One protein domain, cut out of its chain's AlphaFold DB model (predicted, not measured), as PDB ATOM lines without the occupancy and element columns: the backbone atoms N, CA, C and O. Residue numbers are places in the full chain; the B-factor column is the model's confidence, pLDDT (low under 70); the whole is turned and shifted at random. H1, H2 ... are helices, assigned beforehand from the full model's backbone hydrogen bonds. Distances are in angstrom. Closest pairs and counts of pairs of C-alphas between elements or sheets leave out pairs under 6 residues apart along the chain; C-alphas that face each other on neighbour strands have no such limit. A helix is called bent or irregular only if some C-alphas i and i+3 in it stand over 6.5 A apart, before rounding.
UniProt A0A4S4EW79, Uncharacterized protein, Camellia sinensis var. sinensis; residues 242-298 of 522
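AT A GLANCE: This is residues 242 to 298 of the 522 residues of an uncharacterized protein of Camellia sinensis var. sinensis (UniProt A0A4S4EW79). Three helices make a loose row of parts: the short helix H2 lies in the middle, H1 packs on it from one side nearly at a right angle, and the longest helix, H3, lies on its other side with a gap between. Residues 290 to 296, of which 290 to 295 belong to H3, stick out free of the rest. The printed part has 57 residues with three named helices, in the order H1, H2, H3, and no named strand; its class is all helix. It is only just compact, close to loose, with a radius of gyration of the C-alphas of 12.2 A, and the C-alphas span 31 by 22 by 21 A.

HOW THE PARTS SIT: Begin at Val 242 and go along to H1, residues 250 to 259. A short link of 6 residues joins it to H2, residues 266 to 274. H1 and H2 touch, with 5 pairs of C-alphas within 8 A; look at their closest C-alphas, those of Arg 254 and Val 269, 6.7 A apart. Their lines stand about perpendicular, at 76 degrees. A tight link of 4 residues joins H2 to H3, residues 279 to 295. H3 touches no helix, but H2 and H3 are near each other, with 7 pairs of C-alphas within 10 A and the closest at 8.0 A. H1 and H3 are apart. In the backbones of H1, H2 and H3, every O i to N i+4 pair is within hydrogen-bond range.

IN THESE COORDINATES: Find C-alpha 250 at (17.920, 155.521, 8.909); from there H1 runs 14.1 A to C-alpha 259 at (11.876, 142.855, 7.123). Next, H2 goes from Lys 266 to Arg 274, 12.2 A from first to last C-alpha. H3 begins with Pro 279 and ends at Val 295, whose C-alpha stands at (22.489, 166.479, -14.029); its first and last C-alphas are 23.6 A apart. None of the three helices is bent or irregular.

THE WHOLE: The two C-alphas farthest apart, those of Arg 247 and Leu 294, are 33.7 A from each other, while the first and last printed C-alphas, of Val 242 and Asp 298, are 17.0 A apart. The printed part has no cut, and neither link between the helices is long. The mean pLDDT of the printed part is 71.2. Look at the B-factor column from residue 276 to 298: these 23 residues are under 70, and the mean over H3 is 56, against 86 over H1 and 78 over H2.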
ATOM      1  N   VAL A 242      10.987 167.593   5.394       74.06
ATOM      2  CA  VAL A 242      11.782 167.175   6.558       74.06
ATOM      3  C   VAL A 242      11.469 165.713   6.883       74.06
ATOM      4  O   VAL A 242      10.318 165.284   6.803       74.06
ATOM      5  N   HIS A 243      12.482 164.929   7.261       80.44
ATOM      6  CA  HIS A 243      12.248 163.557   7.716       80.44
ATOM      7  C   HIS A 243      11.429 163.546   9.021       80.44
ATOM      8  O   HIS A 243      11.604 164.381   9.906       80.44
ATOM      9  N   ARG A 244      10.537 162.566   9.157       80.06
ATOM     10  CA  ARG A 244       9.612 162.392  10.290       80.06
ATOM     11  C   ARG A 244       9.970 161.200  11.179       80.06
ATOM     12  O   ARG A 244       9.213 160.827  12.064       80.06
ATOM     13  N   THR A 245      11.159 160.631  10.988       77.56
ATOM     14  CA  THR A 245      11.675 159.482  11.754       77.56
ATOM     15  C   THR A 245      11.955 159.798  13.228       77.56
ATOM     16  O   THR A 245      12.089 158.902  14.060       77.56
ATOM     17  N   GLY A 246      12.036 161.078  13.597       83.69
ATOM     18  CA  GLY A 246      12.370 161.477  14.959       83.69
ATOM     19  C   GLY A 246      13.746 160.944  15.364       83.69
ATOM     20  O   GLY A 246      14.746 161.271  14.735       83.69
ATOM     21  N   ARG A 247      13.799 160.129  16.426       81.25
ATOM     22  CA  ARG A 247      15.049 159.536  16.937       81.25
ATOM     23  C   ARG A 247      15.428 158.216  16.269       81.25
ATOM     24  O   ARG A 247      16.457 157.660  16.637       81.25
ATOM     25  N   THR A 248      14.609 157.682  15.361       82.62
ATOM     26  CA  THR A 248      14.974 156.439  14.682       82.62
ATOM     27  C   THR A 248      16.017 156.737  13.603       82.62
ATOM     28  O   THR A 248      15.773 157.566  12.715       82.62
ATOM     29  N   PRO A 249      17.202 156.109  13.676       82.81
ATOM     30  CA  PRO A 249      18.217 156.266  12.652       82.81
ATOM     31  C   PRO A 249      17.750 155.611  11.349       82.81
ATOM     32  O   PRO A 249      16.958 154.668  11.339       82.81
ATOM     33  N   PHE A 250      18.277 156.080  10.218       83.81
ATOM     34  CA  PHE A 250      17.920 155.521   8.909       83.81
ATOM     35  C   PHE A 250      18.411 154.078   8.709       83.81
ATOM     36  O   PHE A 250      17.952 153.412   7.783       83.81
ATOM     37  N   ALA A 251      19.332 153.592   9.547       84.12
ATOM     38  CA  ALA A 251      19.718 152.183   9.590       84.12
ATOM     39  C   ALA A 251      18.547 151.310  10.066       84.12
ATOM     40  O   ALA A 251      18.145 150.397   9.353       84.12
ATOM     41  N   ASP A 252      17.921 151.669  11.189       84.81
ATOM     42  CA  ASP A 252      16.753 150.959  11.726       84.81
ATOM     43  C   ASP A 252      15.554 151.037  10.780       84.81
ATOM     44  O   ASP A 252      14.804 150.075  10.639       84.81
ATOM     45  N   VAL A 253      15.365 152.181  10.112       82.69
ATOM     46  CA  VAL A 253      14.313 152.319   9.094       82.69
ATOM     47  C   VAL A 253      14.567 151.364   7.932       82.69
ATOM     48  O   VAL A 253      13.648 150.667   7.519       82.69
ATOM     49  N   ARG A 254      15.808 151.280   7.440       84.44
ATOM     50  CA  ARG A 254      16.173 150.334   6.378       84.44
ATOM     51  C   ARG A 254      15.994 148.889   6.803       84.44
ATOM     52  O   ARG A 254      15.455 148.119   6.023       84.44
ATOM     53  N   HIS A 255      16.392 148.540   8.023       85.31
ATOM     54  CA  HIS A 255      16.197 147.191   8.535       85.31
ATOM     55  C   HIS A 255      14.712 146.821   8.550       85.31
ATOM     56  O   HIS A 255      14.361 145.746   8.077       85.31
ATOM     57  N   LYS A 256      13.835 147.712   9.028       88.88
ATOM     58  CA  LYS A 256      12.385 147.465   9.007       88.88
ATOM     59  C   LYS A 256      11.861 147.270   7.591       88.88
ATOM     60  O   LYS A 256      11.167 146.302   7.344       88.88
ATOM     61  N   MET A 257      12.276 148.121   6.656       86.44
ATOM     62  CA  MET A 257      11.897 147.974   5.249       86.44
ATOM     63  C   MET A 257      12.364 146.639   4.651       86.44
ATOM     64  O   MET A 257      11.617 146.041   3.897       86.44
ATOM     65  N   MET A 258      13.555 146.143   5.013       86.75
ATOM     66  CA  MET A 258      14.012 144.808   4.592       86.75
ATOM     67  C   MET A 258      13.148 143.692   5.181       86.75
ATOM     68  O   MET A 258      12.850 142.730   4.487       86.75
ATOM     69  N   THR A 259      12.765 143.815   6.454       90.75
ATOM     70  CA  THR A 259      11.876 142.855   7.123       90.75
ATOM     71  C   THR A 259      10.472 142.860   6.518       90.75
ATOM     72  O   THR A 259       9.861 141.804   6.425       90.75
ATOM     73  N   ASP A 260      10.000 144.021   6.069       88.31
ATOM     74  CA  ASP A 260       8.696 144.207   5.426       88.31
ATOM     75  C   ASP A 260       8.727 143.899   3.906       88.31
ATOM     76  O   ASP A 260       7.770 144.209   3.202       88.31
ATOM     77  N   GLU A 261       9.833 143.348   3.379       86.69
ATOM     78  CA  GLU A 261      10.078 143.095   1.942       86.69
ATOM     79  C   GLU A 261       9.920 144.341   1.035       86.69
ATOM     80  O   GLU A 261       9.753 144.257  -0.184       86.69
ATOM     81  N   GLU A 262      10.034 145.541   1.607       83.56
ATOM     82  CA  GLU A 262      10.002 146.806   0.882       83.56
ATOM     83  C   GLU A 262      11.368 147.131   0.257       83.56
ATOM     84  O   GLU A 262      12.440 146.874   0.815       83.56
ATOM     85  N   SER A 263      11.358 147.807  -0.897       80.12
ATOM     86  CA  SER A 263      12.607 148.260  -1.522       80.12
ATOM     87  C   SER A 263      13.399 149.179  -0.580       80.12
ATOM     88  O   SER A 263      12.846 150.100   0.015       80.12
ATOM     89  N   THR A 264      14.720 149.006  -0.490       78.50
ATOM     90  CA  THR A 264      15.605 149.816   0.379       78.50
ATOM     91  C   THR A 264      16.475 150.821  -0.377       78.50
ATOM     92  O   THR A 264      17.430 151.386   0.169       78.50
ATOM     93  N   ASN A 265      16.133 151.085  -1.641       76.56
ATOM     94  CA  ASN A 265      16.768 152.118  -2.451       76.56
ATOM     95  C   ASN A 265      16.710 153.478  -1.721       76.56
ATOM     96  O   ASN A 265      15.778 153.781  -0.979       76.56
ATOM     97  N   LYS A 266      17.698 154.348  -1.956       70.94
ATOM     98  CA  LYS A 266      17.771 155.696  -1.372       70.94
ATOM     99  C   LYS A 266      16.439 156.446  -1.458       70.94
ATOM    100  O   LYS A 266      16.079 157.130  -0.507       70.94
ATOM    101  N   MET A 267      15.694 156.284  -2.554       74.31
ATOM    102  CA  MET A 267      14.396 156.940  -2.698       74.31
ATOM    103  C   MET A 267      13.281 156.321  -1.874       74.31
ATOM    104  O   MET A 267      12.496 157.053  -1.292       74.31
ATOM    105  N   SER A 268      13.172 155.000  -1.814       74.88
ATOM    106  CA  SER A 268      12.122 154.384  -1.004       74.88
ATOM    107  C   SER A 268      12.351 154.690   0.475       74.88
ATOM    108  O   SER A 268      11.413 155.061   1.172       74.88
ATOM    109  N   VAL A 269      13.612 154.690   0.921       77.50
ATOM    110  CA  VAL A 269      13.995 155.170   2.254       77.50
ATOM    111  C   VAL A 269      13.665 156.657   2.409       77.50
ATOM    112  O   VAL A 269      13.084 157.051   3.415       77.50
ATOM    113  N   PHE A 270      13.969 157.509   1.426       79.00
ATOM    114  CA  PHE A 270      13.610 158.933   1.459       79.00
ATOM    115  C   PHE A 270      12.094 159.147   1.614       79.00
ATOM    116  O   PHE A 270      11.679 159.893   2.500       79.00
ATOM    117  N   MET A 271      11.279 158.449   0.822       79.62
ATOM    118  CA  MET A 271       9.815 158.516   0.870       79.62
ATOM    119  C   MET A 271       9.278 158.012   2.211       79.62
ATOM    120  O   MET A 271       8.521 158.717   2.880       79.62
ATOM    121  N   LYS A 272       9.742 156.839   2.665       81.12
ATOM    122  CA  LYS A 272       9.348 156.228   3.945       81.12
ATOM    123  C   LYS A 272       9.716 157.118   5.131       81.12
ATOM    124  O   LYS A 272       8.899 157.349   6.017       81.12
ATOM    125  N   THR A 273      10.929 157.676   5.134       79.25
ATOM    126  CA  THR A 273      11.418 158.548   6.217       79.25
ATOM    127  C   THR A 273      10.683 159.884   6.284       79.25
ATOM    128  O   THR A 273      10.661 160.500   7.348       79.25
ATOM    129  N   ARG A 274      10.070 160.337   5.189       80.94
ATOM    130  CA  ARG A 274       9.297 161.588   5.112       80.94
ATOM    131  C   ARG A 274       7.783 161.371   5.131       80.94
ATOM    132  O   ARG A 274       7.051 162.354   5.180       80.94
ATOM    133  N   MET A 275       7.343 160.109   5.181       71.00
ATOM    134  CA  MET A 275       5.935 159.691   5.127       71.00
ATOM    135  C   MET A 275       5.218 160.261   3.897       71.00
ATOM    136  O   MET A 275       4.093 160.744   3.981       71.00
ATOM    137  N   ILE A 276       5.914 160.254   2.761       69.00
ATOM    138  CA  ILE A 276       5.371 160.724   1.491       69.00
ATOM    139  C   ILE A 276       4.562 159.574   0.898       69.00
ATOM    140  O   ILE A 276       5.120 158.649   0.309       69.00
ATOM    141  N   THR A 277       3.253 159.620   1.128       60.16
ATOM    142  CA  THR A 277       2.274 158.655   0.601       60.16
ATOM    143  C   THR A 277       1.569 159.191  -0.648       60.16
ATOM    144  O   THR A 277       0.976 158.422  -1.398       60.16
ATOM    145  N   ASP A 278       1.645 160.506  -0.871       58.75
ATOM    146  CA  ASP A 278       0.932 161.220  -1.924       58.75
ATOM    147  C   ASP A 278       1.567 160.970  -3.314       58.75
ATOM    148  O   ASP A 278       2.775 161.199  -3.479       58.75
ATOM    149  N   PRO A 279       0.797 160.478  -4.306       60.59
ATOM    150  CA  PRO A 279       1.288 160.206  -5.654       60.59
ATOM    151  C   PRO A 279       1.755 161.460  -6.415       60.59
ATOM    152  O   PRO A 279       2.676 161.339  -7.224       60.59
ATOM    153  N   ASP A 280       1.231 162.650  -6.120       57.47
ATOM    154  CA  ASP A 280       1.601 163.897  -6.805       57.47
ATOM    155  C   ASP A 280       2.935 164.438  -6.278       57.47
ATOM    156  O   ASP A 280       3.829 164.816  -7.042       57.47
ATOM    157  N   VAL A 281       3.146 164.355  -4.960       60.06
ATOM    158  CA  VAL A 281       4.453 164.637  -4.337       60.06
ATOM    159  C   VAL A 281       5.487 163.603  -4.785       60.06
ATOM    160  O   VAL A 281       6.657 163.926  -5.000       60.06
ATOM    161  N   LYS A 282       5.058 162.350  -4.982       58.50
ATOM    162  CA  LYS A 282       5.894 161.291  -5.550       58.50
ATOM    163  C   LYS A 282       6.294 161.598  -6.995       58.50
ATOM    164  O   LYS A 282       7.443 161.334  -7.336       58.50
ATOM    165  N   LEU A 283       5.402 162.166  -7.808       57.38
ATOM    166  CA  LEU A 283       5.669 162.536  -9.200       57.38
ATOM    167  C   LEU A 283       6.650 163.712  -9.311       57.38
ATOM    168  O   LEU A 283       7.621 163.609 -10.059       57.38
ATOM    169  N   LEU A 284       6.473 164.762  -8.503       60.00
ATOM    170  CA  LEU A 284       7.420 165.885  -8.407       60.00
ATOM    171  C   LEU A 284       8.827 165.412  -7.994       60.00
ATOM    172  O   LEU A 284       9.825 165.761  -8.615       60.00
ATOM    173  N   LEU A 285       8.915 164.501  -7.021       57.75
ATOM    174  CA  LEU A 285      10.190 163.908  -6.590       57.75
ATOM    175  C   LEU A 285      10.794 162.917  -7.603       57.75
ATOM    176  O   LEU A 285      11.995 162.633  -7.565       57.75
ATOM    177  N   VAL A 286       9.974 162.335  -8.484       56.94
ATOM    178  CA  VAL A 286      10.433 161.504  -9.609       56.94
ATOM    179  C   VAL A 286      10.971 162.381 -10.740       56.94
ATOM    180  O   VAL A 286      11.987 162.019 -11.332       56.94
ATOM    181  N   GLN A 287      10.370 163.543 -10.998       54.50
ATOM    182  CA  GLN A 287      10.934 164.540 -11.910       54.50
ATOM    183  C   GLN A 287      12.292 165.039 -11.405       54.50
ATOM    184  O   GLN A 287      13.259 165.006 -12.166       54.50
ATOM    185  N   ASP A 288      12.416 165.334 -10.107       56.91
ATOM    186  CA  ASP A 288      13.700 165.681  -9.479       56.91
ATOM    187  C   ASP A 288      14.734 164.553  -9.612       56.91
ATOM    188  O   ASP A 288      15.920 164.796  -9.803       56.91
ATOM    189  N   LYS A 289      14.315 163.285  -9.580       54.59
ATOM    190  CA  LYS A 289      15.209 162.145  -9.840       54.59
ATOM    191  C   LYS A 289      15.671 162.031 -11.281       54.59
ATOM    192  O   LYS A 289      16.827 161.689 -11.497       54.59
ATOM    193  N   ILE A 290      14.775 162.215 -12.249       56.62
ATOM    194  CA  ILE A 290      15.138 162.206 -13.674       56.62
ATOM    195  C   ILE A 290      16.139 163.334 -13.913       56.62
ATOM    196  O   ILE A 290      17.193 163.120 -14.510       56.62
ATOM    197  N   PHE A 291      15.862 164.493 -13.325       50.41
ATOM    198  CA  PHE A 291      16.746 165.640 -13.311       50.41
ATOM    199  C   PHE A 291      18.101 165.335 -12.642       50.41
ATOM    200  O   PHE A 291      19.138 165.566 -13.252       50.41
ATOM    201  N   HIS A 292      18.148 164.711 -11.463       58.44
ATOM    202  CA  HIS A 292      19.404 164.326 -10.801       58.44
ATOM    203  C   HIS A 292      20.136 163.151 -11.469       58.44
ATOM    204  O   HIS A 292      21.347 163.028 -11.303       58.44
ATOM    205  N   ASN A 293      19.453 162.298 -12.235       54.94
ATOM    206  CA  ASN A 293      20.092 161.274 -13.065       54.94
ATOM    207  C   ASN A 293      20.768 161.897 -14.297       54.94
ATOM    208  O   ASN A 293      21.839 161.443 -14.685       54.94
ATOM    209  N   LEU A 294      20.166 162.941 -14.880       51.47
ATOM    210  CA  LEU A 294      20.712 163.675 -16.029       51.47
ATOM    211  C   LEU A 294      21.805 164.680 -15.624       51.47
ATOM    212  O   LEU A 294      22.806 164.818 -16.317       51.47
ATOM    213  N   VAL A 295      21.635 165.364 -14.489       50.94
ATOM    214  CA  VAL A 295      22.489 166.479 -14.029       50.94
ATOM    215  C   VAL A 295      23.478 166.037 -12.927       50.94
ATOM    216  O   VAL A 295      24.464 166.718 -12.624       50.94
ATOM    217  N   GLY A 296      23.277 164.848 -12.351       46.94
ATOM    218  CA  GLY A 296      24.017 164.296 -11.212       46.94
ATOM    219  C   GLY A 296      23.542 164.874  -9.874       46.94
ATOM    220  O   GLY A 296      23.220 166.056  -9.805       46.94
ATOM    221  N   ASN A 297      23.564 164.076  -8.797       50.41
ATOM    222  CA  ASN A 297      23.153 164.518  -7.456       50.41
ATOM    223  C   ASN A 297      23.774 165.866  -7.056       50.41
ATOM    224  O   ASN A 297      24.985 166.077  -7.192       50.41
ATOM    225  N   ASP A 298      22.935 166.726  -6.495       51.53
ATOM    226  CA  ASP A 298      23.353 167.954  -5.835       51.53
ATOM    227  C   ASP A 298      24.091 167.622  -4.530       51.53
ATOM    228  O   ASP A 298      23.672 166.764  -3.743       51.53
TER     229      ASP A 298